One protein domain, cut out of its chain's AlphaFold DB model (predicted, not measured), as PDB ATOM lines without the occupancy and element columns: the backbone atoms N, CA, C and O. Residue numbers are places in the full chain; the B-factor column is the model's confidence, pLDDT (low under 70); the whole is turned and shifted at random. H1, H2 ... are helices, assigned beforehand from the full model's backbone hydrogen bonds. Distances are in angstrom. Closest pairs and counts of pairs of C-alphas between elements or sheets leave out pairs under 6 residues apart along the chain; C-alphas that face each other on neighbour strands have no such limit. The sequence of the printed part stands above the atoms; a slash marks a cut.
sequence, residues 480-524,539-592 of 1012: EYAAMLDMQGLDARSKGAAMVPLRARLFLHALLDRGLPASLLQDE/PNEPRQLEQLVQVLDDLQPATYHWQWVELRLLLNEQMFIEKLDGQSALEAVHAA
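AT A GLANCE: This is residues 480 to 524 and 539 to 592 of the 1012 residues of an uncharacterized protein of Marchantia polymorpha subsp. ruderalis (UniProt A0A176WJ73). What is the shape? One long helix, H5, runs through the core, with H4 folded back along it, H3 packed on its residues 566 to 570, and H6 and the small hairpin of H1 and H2 gathered near its last residues. Residues 518 to 524 stick out. What is it made of? The printed part has 99 residues with six named helices, H1 to H6 in order, and no named strand: the class is all helix. How tight is it? It is only just compact, close to loose, with a radius of gyration of the C-alphas of 14.7 A and spans of 44 by 33 by 23 A.

HOW THE PARTS SIT: Which helix is the hub? H5, residues 560 to 580, touches four others. H4, residues 542 to 553, forms a hairpin with it at a shallow tilt of 18 degrees, the closest C-alphas, of Leu 548 and Leu 567, being 6.2 A apart. H3, residues 503 to 513, touches residues 566 to 570 alone, closest at the C-alphas of Arg 505 and Leu 569, 6.1 A. What touches near residue 580? H6, residues 585 to 592, forms a hairpin with H5 at a steep tilt of 43 degrees, closest at the C-alphas of Asn 572 and Ala 592, 4.9 A. H2, residues 492 to 499, only just touches H5, with 3 pairs of C-alphas within 8 A, closest at Ala 492 and Leu 580, 6.0 A. H1, residues 480 to 487, touches H6, closest at the C-alphas of Ala 482 and Leu 586, 4.9 A. Are the backbones whole? Every O i to N i+4 pair is within hydrogen-bond range in H1, H2, H3, H4 and H6, and 16 of 17 in H5.

IN THESE COORDINATES: Where are the anchors? C-alpha 480 is at (18.788, -6.236, 109.666) and C-alpha 592 at (25.984, -1.027, 121.169). How long are the longer helices? H5 measures 30.1 A, H4 16.2 A and H3 15.2 A.

THE WHOLE: Is anything missing? Residues 525 to 538 are cut out, and C-alphas 524 and 539 are 23.9 A apart. Where is confidence low? The model's pLDDT is under 70 at residues 517 to 524 and 539 to 543.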
ATOM      1  N   GLU A 480      19.821  -5.611 110.499       85.69
ATOM      2  CA  GLU A 480      18.788  -6.236 109.666       85.69
ATOM      3  C   GLU A 480      18.076  -7.380 110.402       85.69
ATOM      4  O   GLU A 480      16.854  -7.527 110.311       85.69
ATOM      5  N   TYR A 481      18.831  -8.189 111.154       84.06
ATOM      6  CA  TYR A 481      18.268  -9.258 111.972       84.06
ATOM      7  C   TYR A 481      17.452  -8.710 113.150       84.06
ATOM      8  O   TYR A 481      16.341  -9.179 113.394       84.06
ATOM      9  N   ALA A 482      17.945  -7.673 113.827       88.44
ATOM     10  CA  ALA A 482      17.219  -7.005 114.902       88.44
ATOM     11  C   ALA A 482      15.881  -6.419 114.422       88.44
ATOM     12  O   ALA A 482      14.843  -6.675 115.033       88.44
ATOM     13  N   ALA A 483      15.879  -5.729 113.275       88.38
ATOM     14  CA  ALA A 483      14.663  -5.196 112.663       88.38
ATOM     15  C   ALA A 483      13.645  -6.305 112.336       88.38
ATOM     16  O   ALA A 483      12.445  -6.138 112.550       88.38
ATOM     17  N   MET A 484      14.111  -7.468 111.864       85.88
ATOM     18  CA  MET A 484      13.250  -8.633 111.641       85.88
ATOM     19  C   MET A 484      12.608  -9.131 112.945       85.88
ATOM     20  O   MET A 484      11.410  -9.417 112.958       85.88
ATOM     21  N   LEU A 485      13.373  -9.229 114.036       84.31
ATOM     22  CA  LEU A 485      12.858  -9.653 115.343       84.31
ATOM     23  C   LEU A 485      11.872  -8.637 115.936       84.31
ATOM     24  O   LEU A 485      10.893  -9.027 116.576       84.31
ATOM     25  N   ASP A 486      12.092  -7.341 115.704       86.81
ATOM     26  CA  ASP A 486      11.161  -6.285 116.103       86.81
ATOM     27  C   ASP A 486       9.814  -6.411 115.381       86.81
ATOM     28  O   ASP A 486       8.767  -6.341 116.025       86.81
ATOM     29  N   MET A 487       9.830  -6.711 114.076       84.44
ATOM     30  CA  MET A 487       8.615  -6.957 113.285       84.44
ATOM     31  C   MET A 487       7.832  -8.200 113.735       84.44
ATOM     32  O   MET A 487       6.626  -8.278 113.506       84.44
ATOM     33  N   GLN A 488       8.491  -9.170 114.375       81.25
ATOM     34  CA  GLN A 488       7.854 -10.388 114.892       81.25
ATOM     35  C   GLN A 488       7.136 -10.178 116.237       81.25
ATOM     36  O   GLN A 488       6.433 -11.080 116.690       81.25
ATOM     37  N   GLY A 489       7.286  -9.013 116.880       74.44
ATOM     38  CA  GLY A 489       6.596  -8.695 118.136       74.44
ATOM     39  C   GLY A 489       7.044  -9.533 119.343       74.44
ATOM     40  O   GLY A 489       6.274  -9.696 120.287       74.44
ATOM     41  N   LEU A 490       8.264 -10.081 119.314       79.44
ATOM     42  CA  LEU A 490       8.838 -10.868 120.413       79.44
ATOM     43  C   LEU A 490       9.095 -10.002 121.664       79.44
ATOM     44  O   LEU A 490       9.330  -8.795 121.561       79.44
ATOM     45  N   ASP A 491       9.083 -10.610 122.852       82.81
ATOM     46  CA  ASP A 491       9.468  -9.931 124.095       82.81
ATOM     47  C   ASP A 491      10.983  -9.653 124.138       82.81
ATOM     48  O   ASP A 491      11.774 -10.326 123.470       82.81
ATOM     49  N   ALA A 492      11.400  -8.658 124.934       82.38
ATOM     50  CA  ALA A 492      12.807  -8.265 125.089       82.38
ATOM     51  C   ALA A 492      13.695  -9.464 125.450       82.38
ATOM     52  O   ALA A 492      14.773  -9.644 124.888       82.38
ATOM     53  N   ARG A 493      13.176 -10.366 126.294       80.81
ATOM     54  CA  ARG A 493      13.831 -11.636 126.579       80.81
ATOM     55  C   ARG A 493      13.999 -12.447 125.294       80.81
ATOM     56  O   ARG A 493      15.121 -12.607 124.853       80.81
ATOM     57  N   SER A 494      12.961 -12.911 124.601       79.12
ATOM     58  CA  SER A 494      13.184 -13.763 123.412       79.12
ATOM     59  C   SER A 494      14.092 -13.124 122.349       79.12
ATOM     60  O   SER A 494      14.900 -13.831 121.747       79.12
ATOM     61  N   LYS A 495      14.041 -11.794 122.185       82.88
ATOM     62  CA  LYS A 495      14.975 -11.043 121.328       82.88
ATOM     63  C   LYS A 495      16.428 -11.174 121.793       82.88
ATOM     64  O   LYS A 495      17.291 -11.519 120.991       82.88
ATOM     65  N   GLY A 496      16.702 -10.975 123.080       82.25
ATOM     66  CA  GLY A 496      18.051 -11.118 123.626       82.25
ATOM     67  C   GLY A 496      18.603 -12.545 123.515       82.25
ATOM     68  O   GLY A 496      19.774 -12.706 123.189       82.25
ATOM     69  N   ALA A 497      17.771 -13.585 123.671       79.38
ATOM     70  CA  ALA A 497      18.199 -14.984 123.483       79.38
ATOM     71  C   ALA A 497      18.564 -15.291 122.034       79.38
ATOM     72  O   ALA A 497      19.432 -16.124 121.788       79.38
ATOM     73  N   ALA A 498      17.861 -14.668 121.088       79.00
ATOM     74  CA  ALA A 498      18.109 -14.856 119.668       79.00
ATOM     75  C   ALA A 498      19.371 -14.116 119.197       79.00
ATOM     76  O   ALA A 498      19.992 -14.531 118.222       79.00
ATOM     77  N   MET A 499      19.742 -13.024 119.873       83.94
ATOM     78  CA  MET A 499      20.843 -12.154 119.456       83.94
ATOM     79  C   MET A 499      22.145 -12.342 120.234       83.94
ATOM     80  O   MET A 499      23.188 -11.982 119.704       83.94
ATOM     81  N   VAL A 500      22.119 -12.867 121.463       84.88
ATOM     82  CA  VAL A 500      23.317 -13.017 122.305       84.88
ATOM     83  C   VAL A 500      23.718 -14.496 122.403       84.88
ATOM     84  O   VAL A 500      22.901 -15.313 122.836       84.88
ATOM     85  N   PRO A 501      24.972 -14.874 122.082       86.06
ATOM     86  CA  PRO A 501      26.088 -14.018 121.662       86.06
ATOM     87  C   PRO A 501      25.877 -13.340 120.306       86.06
ATOM     88  O   PRO A 501      25.340 -13.964 119.390       86.06
ATOM     89  N   LEU A 502      26.363 -12.104 120.169       86.62
ATOM     90  CA  LEU A 502      26.314 -11.364 118.909       86.62
ATOM     91  C   LEU A 502      27.134 -12.087 117.837       86.62
ATOM     92  O   LEU A 502      28.102 -12.810 118.119       86.62
ATOM     93  N   ARG A 503      26.764 -11.866 116.572       87.94
ATOM     94  CA  ARG A 503      27.375 -12.532 115.416       87.94
ATOM     95  C   ARG A 503      28.880 -12.306 115.388       87.94
ATOM     96  O   ARG A 503      29.635 -13.240 115.114       87.94
ATOM     97  N   ALA A 504      29.311 -11.091 115.709       91.56
ATOM     98  CA  ALA A 504      30.724 -10.745 115.743       91.56
ATOM     99  C   ALA A 504      31.524 -11.606 116.736       91.56
ATOM    100  O   ALA A 504      32.627 -12.054 116.412       91.56
ATOM    101  N   ARG A 505      30.963 -11.900 117.918       90.56
ATOM    102  CA  ARG A 505      31.638 -12.728 118.924       90.56
ATOM    103  C   ARG A 505      31.655 -14.197 118.530       90.56
ATOM    104  O   ARG A 505      32.692 -14.843 118.651       90.56
ATOM    105  N   LEU A 506      30.551 -14.710 117.983       89.19
ATOM    106  CA  LEU A 506      30.515 -16.070 117.433       89.19
ATOM    107  C   LEU A 506      31.567 -16.262 116.333       89.19
ATOM    108  O   LEU A 506      32.215 -17.305 116.281       89.19
ATOM    109  N   PHE A 507      31.763 -15.255 115.476       92.88
ATOM    110  CA  PHE A 507      32.774 -15.307 114.423       92.88
ATOM    111  C   PHE A 507      34.198 -15.299 114.984       92.88
ATOM    112  O   PHE A 507      35.032 -16.087 114.539       92.88
ATOM    113  N   LEU A 508      34.474 -14.453 115.984       93.75
ATOM    114  CA  LEU A 508      35.775 -14.426 116.655       93.75
ATOM    115  C   LEU A 508      36.108 -15.792 117.272       93.75
ATOM    116  O   LEU A 508      37.195 -16.311 117.027       93.75
ATOM    117  N   HIS A 509      35.170 -16.414 117.992       91.19
ATOM    118  CA  HIS A 509      35.383 -17.762 118.528       91.19
ATOM    119  C   HIS A 509      35.590 -18.794 117.418       91.19
ATOM    120  O   HIS A 509      36.520 -19.585 117.511       91.19
ATOM    121  N   ALA A 510      34.828 -18.736 116.319       92.12
ATOM    122  CA  ALA A 510      35.027 -19.657 115.199       92.12
ATOM    123  C   ALA A 510      36.443 -19.558 114.588       92.12
ATOM    124  O   ALA A 510      37.040 -20.576 114.231       92.12
ATOM    125  N   LEU A 511      37.017 -18.349 114.514       94.12
ATOM    126  CA  LEU A 511      38.404 -18.135 114.079       94.12
ATOM    127  C   LEU A 511      39.435 -18.697 115.069       94.12
ATOM    128  O   LEU A 511      40.469 -19.240 114.655       94.12
ATOM    129  N   LEU A 512      39.192 -18.538 116.370       92.44
ATOM    130  CA  LEU A 512      40.095 -19.004 117.423       92.44
ATOM    131  C   LEU A 512      40.060 -20.534 117.542       92.44
ATOM    132  O   LEU A 512      41.120 -21.165 117.502       92.44
ATOM    133  N   ASP A 513      38.861 -21.113 117.549       90.25
ATOM    134  CA  ASP A 513      38.595 -22.550 117.683       90.25
ATOM    135  C   ASP A 513      38.853 -23.335 116.388       90.25
ATOM    136  O   ASP A 513      38.926 -24.564 116.409       90.25
ATOM    137  N   ARG A 514      39.051 -22.636 115.258       92.50
ATOM    138  CA  ARG A 514      39.264 -23.216 113.916       92.50
ATOM    139  C   ARG A 514      38.085 -24.059 113.430       92.50
ATOM    140  O   ARG A 514      38.274 -25.026 112.693       92.50
ATOM    141  N   GLY A 515      36.876 -23.700 113.839       87.06
ATOM    142  CA  GLY A 515      35.676 -24.440 113.486       87.06
ATOM    143  C   GLY A 515      34.410 -23.768 113.987       87.06
ATOM    144  O   GLY A 515      34.436 -22.909 114.865       87.06
ATOM    145  N   LEU A 516      33.282 -24.158 113.404       81.50
ATOM    146  CA  LEU A 516      31.972 -23.721 113.870       81.50
ATOM    147  C   LEU A 516      31.562 -24.461 115.156       81.50
ATOM    148  O   LEU A 516      31.858 -25.650 115.296       81.50
ATOM    149  N   PRO A 517      30.824 -23.806 116.074       67.88
ATOM    150  CA  PRO A 517      30.228 -24.469 117.228       67.88
ATOM    151  C   PRO A 517      29.434 -25.719 116.828       67.88
ATOM    152  O   PRO A 517      28.596 -25.659 115.927       67.88
ATOM    153  N   ALA A 518      29.626 -26.830 117.548       60.09
ATOM    154  CA  ALA A 518      28.954 -28.106 117.266       60.09
ATOM    155  C   ALA A 518      27.415 -27.997 117.235       60.09
ATOM    156  O   ALA A 518      26.757 -28.747 116.521       60.09
ATOM    157  N   SER A 519      26.836 -27.020 117.943       55.25
ATOM    158  CA  SER A 519      25.396 -26.735 117.922       55.25
ATOM    159  C   SER A 519      24.867 -26.219 116.579       55.25
ATOM    160  O   SER A 519      23.665 -26.270 116.359       55.25
ATOM    161  N   LEU A 520      25.730 -25.696 115.699       53.72
ATOM    162  CA  LEU A 520      25.372 -25.289 114.331       53.72
ATOM    163  C   LEU A 520      25.538 -26.429 113.313       53.72
ATOM    164  O   LEU A 520      25.113 -26.290 112.168       53.72
ATOM    165  N   LEU A 521      26.185 -27.526 113.722       54.91
ATOM    166  CA  LEU A 521      26.516 -28.677 112.879       54.91
ATOM    167  C   LEU A 521      25.631 -29.908 113.164       54.91
ATOM    168  O   LEU A 521      25.749 -30.894 112.446       54.91
ATOM    169  N   GLN A 522      24.783 -29.879 114.201       47.59
ATOM    170  CA  GLN A 522      23.905 -30.997 114.570       47.59
ATOM    171  C   GLN A 522      22.562 -30.970 113.831       47.59
ATOM    172  O   GLN A 522      21.889 -29.938 113.805       47.59
ATOM    173  N   ASP A 523      22.164 -32.140 113.321       42.44
ATOM    174  CA  ASP A 523      20.862 -32.409 112.702       42.44
ATOM    175  C   ASP A 523      19.687 -32.246 113.682       42.44
ATOM    176  O   ASP A 523      19.766 -32.585 114.873       42.44
ATOM    177  N   GLU A 524      18.566 -31.778 113.125       43.66
ATOM    178  CA  GLU A 524      17.254 -31.543 113.753       43.66
ATOM    179  C   GLU A 524      16.740 -32.721 114.609       43.66
ATOM    180  O   GLU A 524      16.015 -32.518 115.585       43.66
ATOM    181  N   PRO A 539      21.890 -16.067 129.633       42.03
ATOM    182  CA  PRO A 539      22.615 -15.723 130.827       42.03
ATOM    183  C   PRO A 539      21.658 -14.849 131.638       42.03
ATOM    184  O   PRO A 539      21.266 -13.769 131.208       42.03
ATOM    185  N   ASN A 540      21.236 -15.326 132.808       38.53
ATOM    186  CA  ASN A 540      20.978 -14.362 133.864       38.53
ATOM    187  C   ASN A 540      22.251 -13.493 133.941       38.53
ATOM    188  O   ASN A 540      23.355 -14.038 133.819       38.53
ATOM    189  N   GLU A 541      22.081 -12.187 134.136       44.12
ATOM    190  CA  GLU A 541      23.115 -11.139 134.212       44.12
ATOM    191  C   GLU A 541      24.492 -11.519 134.822       44.12
ATOM    192  O   GLU A 541      25.484 -10.938 134.384       44.12
ATOM    193  N   PRO A 542      24.665 -12.496 135.745       48.97
ATOM    194  CA  PRO A 542      26.004 -12.922 136.174       48.97
ATOM    195  C   PRO A 542      26.956 -13.475 135.090       48.97
ATOM    196  O   PRO A 542      28.166 -13.331 135.252       48.97
ATOM    197  N   ARG A 543      26.502 -14.084 133.980       68.56
ATOM    198  CA  ARG A 543      27.444 -14.836 133.107       68.56
ATOM    199  C   ARG A 543      28.317 -13.982 132.173       68.56
ATOM    200  O   ARG A 543      29.446 -14.393 131.914       68.56
ATOM    201  N   GLN A 544      27.858 -12.843 131.633       77.44
ATOM    202  CA  GLN A 544      28.735 -12.003 130.783       77.44
ATOM    203  C   GLN A 544      29.835 -11.332 131.597       77.44
ATOM    204  O   GLN A 544      30.987 -11.278 131.172       77.44
ATOM    205  N   LEU A 545      29.480 -10.843 132.782       81.25
ATOM    206  CA  LEU A 545      30.432 -10.245 133.701       81.25
ATOM    207  C   LEU A 545      31.471 -11.276 134.163       81.25
ATOM    208  O   LEU A 545      32.661 -10.977 134.182       81.25
ATOM    209  N   GLU A 546      31.051 -12.514 134.445       84.88
ATOM    210  CA  GLU A 546      31.963 -13.638 134.692       84.88
ATOM    211  C   GLU A 546      32.888 -13.912 133.494       84.88
ATOM    212  O   GLU A 546      34.076 -14.149 133.695       84.88
ATOM    213  N   GLN A 547      32.389 -13.837 132.254       87.69
ATOM    214  CA  GLN A 547      33.218 -13.983 131.048       87.69
ATOM    215  C   GLN A 547      34.237 -12.843 130.908       87.69
ATOM    216  O   GLN A 547      35.402 -13.112 130.629       87.69
ATOM    217  N   LEU A 548      33.846 -11.590 131.168       90.06
ATOM    218  CA  LEU A 548      34.771 -10.449 131.197       90.06
ATOM    219  C   LEU A 548      35.877 -10.655 132.239       90.06
ATOM    220  O   LEU A 548      37.057 -10.466 131.939       90.06
ATOM    221  N   VAL A 549      35.501 -11.077 133.449       89.94
ATOM    222  CA  VAL A 549      36.449 -11.398 134.524       89.94
ATOM    223  C   VAL A 549      37.380 -12.532 134.099       89.94
ATOM    224  O   VAL A 549      38.587 -12.412 134.279       89.94
ATOM    225  N   GLN A 550      36.850 -13.589 133.483       89.50
ATOM    226  CA  GLN A 550      37.633 -14.729 133.014       89.50
ATOM    227  C   GLN A 550      38.667 -14.319 131.955       89.50
ATOM    228  O   GLN A 550      39.829 -14.708 132.061       89.50
ATOM    229  N   VAL A 551      38.281 -13.499 130.972       91.62
ATOM    230  CA  VAL A 551      39.207 -13.003 129.941       91.62
ATOM    231  C   VAL A 551      40.294 -12.123 130.568       91.62
ATOM    232  O   VAL A 551      41.463 -12.269 130.220       91.62
ATOM    233  N   LEU A 552      39.948 -11.257 131.530       92.38
ATOM    234  CA  LEU A 552      40.929 -10.450 132.271       92.38
ATOM    235  C   LEU A 552      41.876 -11.308 133.126       92.38
ATOM    236  O   LEU A 552      43.073 -11.018 133.208       92.38
ATOM    237  N   ASP A 553      41.362 -12.364 133.753       90.00
ATOM    238  CA  ASP A 553      42.153 -13.310 134.539       90.00
ATOM    239  C   ASP A 553      43.088 -14.143 133.642       90.00
ATOM    240  O   ASP A 553      44.177 -14.511 134.083       90.00
ATOM    241  N   ASP A 554      42.721 -14.371 132.378       89.88
ATOM    242  CA  ASP A 554      43.486 -15.144 131.390       89.88
ATOM    243  C   ASP A 554      44.274 -14.260 130.394       89.88
ATOM    244  O   ASP A 554      44.844 -14.766 129.426       89.88
ATOM    245  N   LEU A 555      44.355 -12.939 130.609       90.25
ATOM    246  CA  LEU A 555      45.090 -12.025 129.723       90.25
ATOM    247  C   LEU A 555      46.574 -12.409 129.610       90.25
ATOM    248  O   LEU A 555      47.268 -12.552 130.628       90.25
ATOM    249  N   GLN A 556      47.081 -12.520 128.377       89.00
ATOM    250  CA  GLN A 556      48.499 -12.780 128.110       89.00
ATOM    251  C   GLN A 556      49.048 -11.903 126.978       89.00
ATOM    252  O   GLN A 556      48.332 -11.643 126.013       89.00
ATOM    253  N   PRO A 557      50.337 -11.505 127.009       88.75
ATOM    254  CA  PRO A 557      50.934 -10.692 125.950       88.75
ATOM    255  C   PRO A 557      50.858 -11.350 124.565       88.75
ATOM    256  O   PRO A 557      50.634 -10.667 123.572       88.75
ATOM    257  N   ALA A 558      51.015 -12.677 124.493       87.94
ATOM    258  CA  ALA A 558      51.006 -13.418 123.231       87.94
ATOM    259  C   ALA A 558      49.623 -13.433 122.555       87.94
ATOM    260  O   ALA A 558      49.526 -13.431 121.329       87.94
ATOM    261  N   THR A 559      48.550 -13.417 123.344       90.88
ATOM    262  CA  THR A 559      47.155 -13.510 122.883       90.88
ATOM    263  C   THR A 559      46.400 -12.187 122.969       90.88
ATOM    264  O   THR A 559      45.283 -12.085 122.464       90.88
ATOM    265  N   TYR A 560      47.019 -11.156 123.548       93.50
ATOM    266  CA  TYR A 560      46.400  -9.859 123.800       93.50
ATOM    267  C   TYR A 560      45.709  -9.282 122.560       93.50
ATOM    268  O   TYR A 560      44.595  -8.777 122.665       93.50
ATOM    269  N   HIS A 561      46.345  -9.411 121.387       91.12
ATOM    270  CA  HIS A 561      45.860  -8.873 120.117       91.12
ATOM    271  C   HIS A 561      44.404  -9.254 119.800       91.12
ATOM    272  O   HIS A 561      43.678  -8.407 119.303       91.12
ATOM    273  N   TRP A 562      43.927 -10.456 120.130       94.12
ATOM    274  CA  TRP A 562      42.509 -10.808 119.958       94.12
ATOM    275  C   TRP A 562      41.697 -10.727 121.258       94.12
ATOM    276  O   TRP A 562      40.499 -10.461 121.197       94.12
ATOM    277  N   GLN A 563      42.323 -10.890 122.431       95.00
ATOM    278  CA  GLN A 563      41.627 -10.833 123.726       95.00
ATOM    279  C   GLN A 563      40.986  -9.464 123.986       95.00
ATOM    280  O   GLN A 563      39.889  -9.394 124.533       95.00
ATOM    281  N   TRP A 564      41.616  -8.359 123.566       95.44
ATOM    282  CA  TRP A 564      40.987  -7.039 123.711       95.44
ATOM    283  C   TRP A 564      39.733  -6.892 122.830       95.44
ATOM    284  O   TRP A 564      38.782  -6.222 123.235       95.44
ATOM    285  N   VAL A 565      39.699  -7.541 121.655       95.81
ATOM    286  CA  VAL A 565      38.512  -7.564 120.780       95.81
ATOM    287  C   VAL A 565      37.389  -8.331 121.464       95.81
ATOM    288  O   VAL A 565      36.257  -7.860 121.482       95.81
ATOM    289  N   GLU A 566      37.698  -9.476 122.073       94.75
ATOM    290  CA  GLU A 566      36.724 -10.256 122.843       94.75
ATOM    291  C   GLU A 566      36.132  -9.439 124.002       94.75
ATOM    292  O   GLU A 566      34.910  -9.373 124.133       94.75
ATOM    293  N   LEU A 567      36.970  -8.731 124.773       95.06
ATOM    294  CA  LEU A 567      36.507  -7.809 125.820       95.06
ATOM    295  C   LEU A 567      35.566  -6.737 125.258       95.06
ATOM    296  O   LEU A 567      34.518  -6.469 125.843       95.06
ATOM    297  N   ARG A 568      35.904  -6.138 124.108       93.88
ATOM    298  CA  ARG A 568      35.058  -5.115 123.482       93.88
ATOM    299  C   ARG A 568      33.712  -5.680 123.033       93.88
ATOM    300  O   ARG A 568      32.688  -5.037 123.238       93.88
ATOM    301  N   LEU A 569      33.702  -6.874 122.445       92.81
ATOM    302  CA  LEU A 569      32.477  -7.536 121.997       92.81
ATOM    303  C   LEU A 569      31.583  -7.945 123.175       92.81
ATOM    304  O   LEU A 569      30.371  -7.777 123.091       92.81
ATOM    305  N   LEU A 570      32.162  -8.400 124.291       92.81
ATOM    306  CA  LEU A 570      31.418  -8.672 125.525       92.81
ATOM    307  C   LEU A 570      30.788  -7.396 126.111       92.81
ATOM    308  O   LEU A 570      29.640  -7.428 126.552       92.81
ATOM    309  N   LEU A 571      31.495  -6.262 126.070       92.00
ATOM    310  CA  LEU A 571      30.930  -4.968 126.471       92.00
ATOM    311  C   LEU A 571      29.798  -4.517 125.537       92.00
ATOM    312  O   LEU A 571      28.784  -4.014 126.016       92.00
ATOM    313  N   ASN A 572      29.931  -4.737 124.225       90.94
ATOM    314  CA  ASN A 572      28.861  -4.457 123.264       90.94
ATOM    315  C   ASN A 572      27.621  -5.339 123.524       90.94
ATOM    316  O   ASN A 572      26.500  -4.843 123.466       90.94
ATOM    317  N   GLU A 573      27.802  -6.621 123.857       90.19
ATOM    318  CA  GLU A 573      26.703  -7.522 124.242       90.19
ATOM    319  C   GLU A 573      26.002  -7.065 125.522       90.19
ATOM    320  O   GLU A 573      24.772  -7.053 125.580       90.19
ATOM    321  N   GLN A 574      26.770  -6.649 126.531       89.56
ATOM    322  CA  GLN A 574      26.216  -6.116 127.772       89.56
ATOM    323  C   GLN A 574      25.431  -4.820 127.516       89.56
ATOM    324  O   GLN A 574      24.312  -4.671 127.998       89.56
ATOM    325  N   MET A 575      25.975  -3.918 126.690       88.88
ATOM    326  CA  MET A 575      25.283  -2.703 126.242       88.88
ATOM    327  C   MET A 575      23.973  -3.003 125.524       88.88
ATOM    328  O   MET A 575      22.966  -2.343 125.770       88.88
ATOM    329  N   PHE A 576      23.990  -3.987 124.627       90.00
ATOM    330  CA  PHE A 576      22.805  -4.406 123.898       90.00
ATOM    331  C   PHE A 576      21.709  -4.881 124.860       90.00
ATOM    332  O   PHE A 576      20.573  -4.429 124.745       90.00
ATOM    333  N   ILE A 577      22.048  -5.720 125.845       87.94
ATOM    334  CA  ILE A 577      21.091  -6.221 126.843       87.94
ATOM    335  C   ILE A 577      20.514  -5.077 127.682       87.94
ATOM    336  O   ILE A 577      19.297  -4.971 127.796       87.94
ATOM    337  N   GLU A 578      21.362  -4.181 128.194       87.94
ATOM    338  CA  GLU A 578      20.927  -3.029 129.001       87.94
ATOM    339  C   GLU A 578      19.974  -2.094 128.238       87.94
ATOM    340  O   GLU A 578      19.072  -1.497 128.824       87.94
ATOM    341  N   LYS A 579      20.165  -1.942 126.921       89.06
ATOM    342  CA  LYS A 579      19.311  -1.094 126.073       89.06
ATOM    343  C   LYS A 579      18.039  -1.788 125.605       89.06
ATOM    344  O   LYS A 579      17.032  -1.115 125.382       89.06
ATOM    345  N   LEU A 580      18.056  -3.113 125.503       88.81
ATOM    346  CA  LEU A 580      16.901  -3.900 125.082       88.81
ATOM    347  C   LEU A 580      15.727  -3.798 126.070       88.81
ATOM    348  O   LEU A 580      14.574  -3.865 125.650       88.81
ATOM    349  N   ASP A 581      16.003  -3.542 127.354       79.25
ATOM    350  CA  ASP A 581      15.003  -3.400 128.426       79.25
ATOM    351  C   ASP A 581      14.193  -2.082 128.400       79.25
ATOM    352  O   ASP A 581      13.450  -1.762 129.329       79.25
ATOM    353  N   GLY A 582      14.260  -1.319 127.306       77.88
ATOM    354  CA  GLY A 582      13.423  -0.130 127.108       77.88
ATOM    355  C   GLY A 582      13.332   0.384 125.672       77.88
ATOM    356  O   GLY A 582      12.727   1.435 125.453       77.88
ATOM    357  N   GLN A 583      13.929  -0.316 124.703       86.50
ATOM    358  CA  GLN A 583      14.034   0.102 123.301       86.50
ATOM    359  C   GLN A 583      13.754  -1.064 122.343       86.50
ATOM    360  O   GLN A 583      13.605  -2.217 122.754       86.50
ATOM    361  N   SER A 584      13.659  -0.764 121.047       88.69
ATOM    362  CA  SER A 584      13.629  -1.799 120.007       88.69
ATOM    363  C   SER A 584      14.986  -2.517 119.915       88.69
ATOM    364  O   SER A 584      16.019  -1.953 120.285       88.69
ATOM    365  N   ALA A 585      15.012  -3.759 119.418       88.44
ATOM    366  CA  ALA A 585      16.275  -4.476 119.231       88.44
ATOM    367  C   ALA A 585      17.191  -3.730 118.252       88.44
ATOM    368  O   ALA A 585      18.403  -3.682 118.458       88.44
ATOM    369  N   LEU A 586      16.617  -3.113 117.215       90.56
ATOM    370  CA  LEU A 586      17.356  -2.300 116.255       90.56
ATOM    371  C   LEU A 586      18.067  -1.115 116.928       90.56
ATOM    372  O   LEU A 586      19.259  -0.898 116.709       90.56
ATOM    373  N   GLU A 587      17.357  -0.365 117.774       90.62
ATOM    374  CA  GLU A 587      17.938   0.750 118.534       90.62
ATOM    375  C   GLU A 587      19.029   0.278 119.500       90.62
ATOM    376  O   GLU A 587      20.081   0.913 119.589       90.62
ATOM    377  N   ALA A 588      18.818  -0.859 120.169       90.88
ATOM    378  CA  ALA A 588      19.802  -1.445 121.072       90.88
ATOM    379  C   ALA A 588      21.096  -1.854 120.339       90.88
ATOM    380  O   ALA A 588      22.190  -1.591 120.843       90.88
ATOM    381  N   VAL A 589      21.001  -2.428 119.130       90.44
ATOM    382  CA  VAL A 589      22.172  -2.744 118.285       90.44
ATOM    383  C   VAL A 589      22.916  -1.474 117.884       90.44
ATOM    384  O   VAL A 589      24.136  -1.409 118.017       90.44
ATOM    385  N   HIS A 590      22.200  -0.440 117.434       88.69
ATOM    386  CA  HIS A 590      22.832   0.831 117.079       88.69
ATOM    387  C   HIS A 590      23.522   1.490 118.278       88.69
ATOM    388  O   HIS A 590      24.622   2.021 118.129       88.69
ATOM    389  N   ALA A 591      22.925   1.415 119.471       86.75
ATOM    390  CA  ALA A 591      23.533   1.914 120.700       86.75
ATOM    391  C   ALA A 591      24.803   1.133 121.086       86.75
ATOM    392  O   ALA A 591      25.786   1.744 121.502       86.75
ATOM    393  N   ALA A 592      24.808  -0.193 120.922       86.81
ATOM    394  CA  ALA A 592      25.984  -1.027 121.169       86.81
ATOM    395  C   ALA A 592      27.113  -0.773 120.149       86.81
ATOM    396  O   ALA A 592      28.288  -0.743 120.521       86.81
TER     397      ALA A 592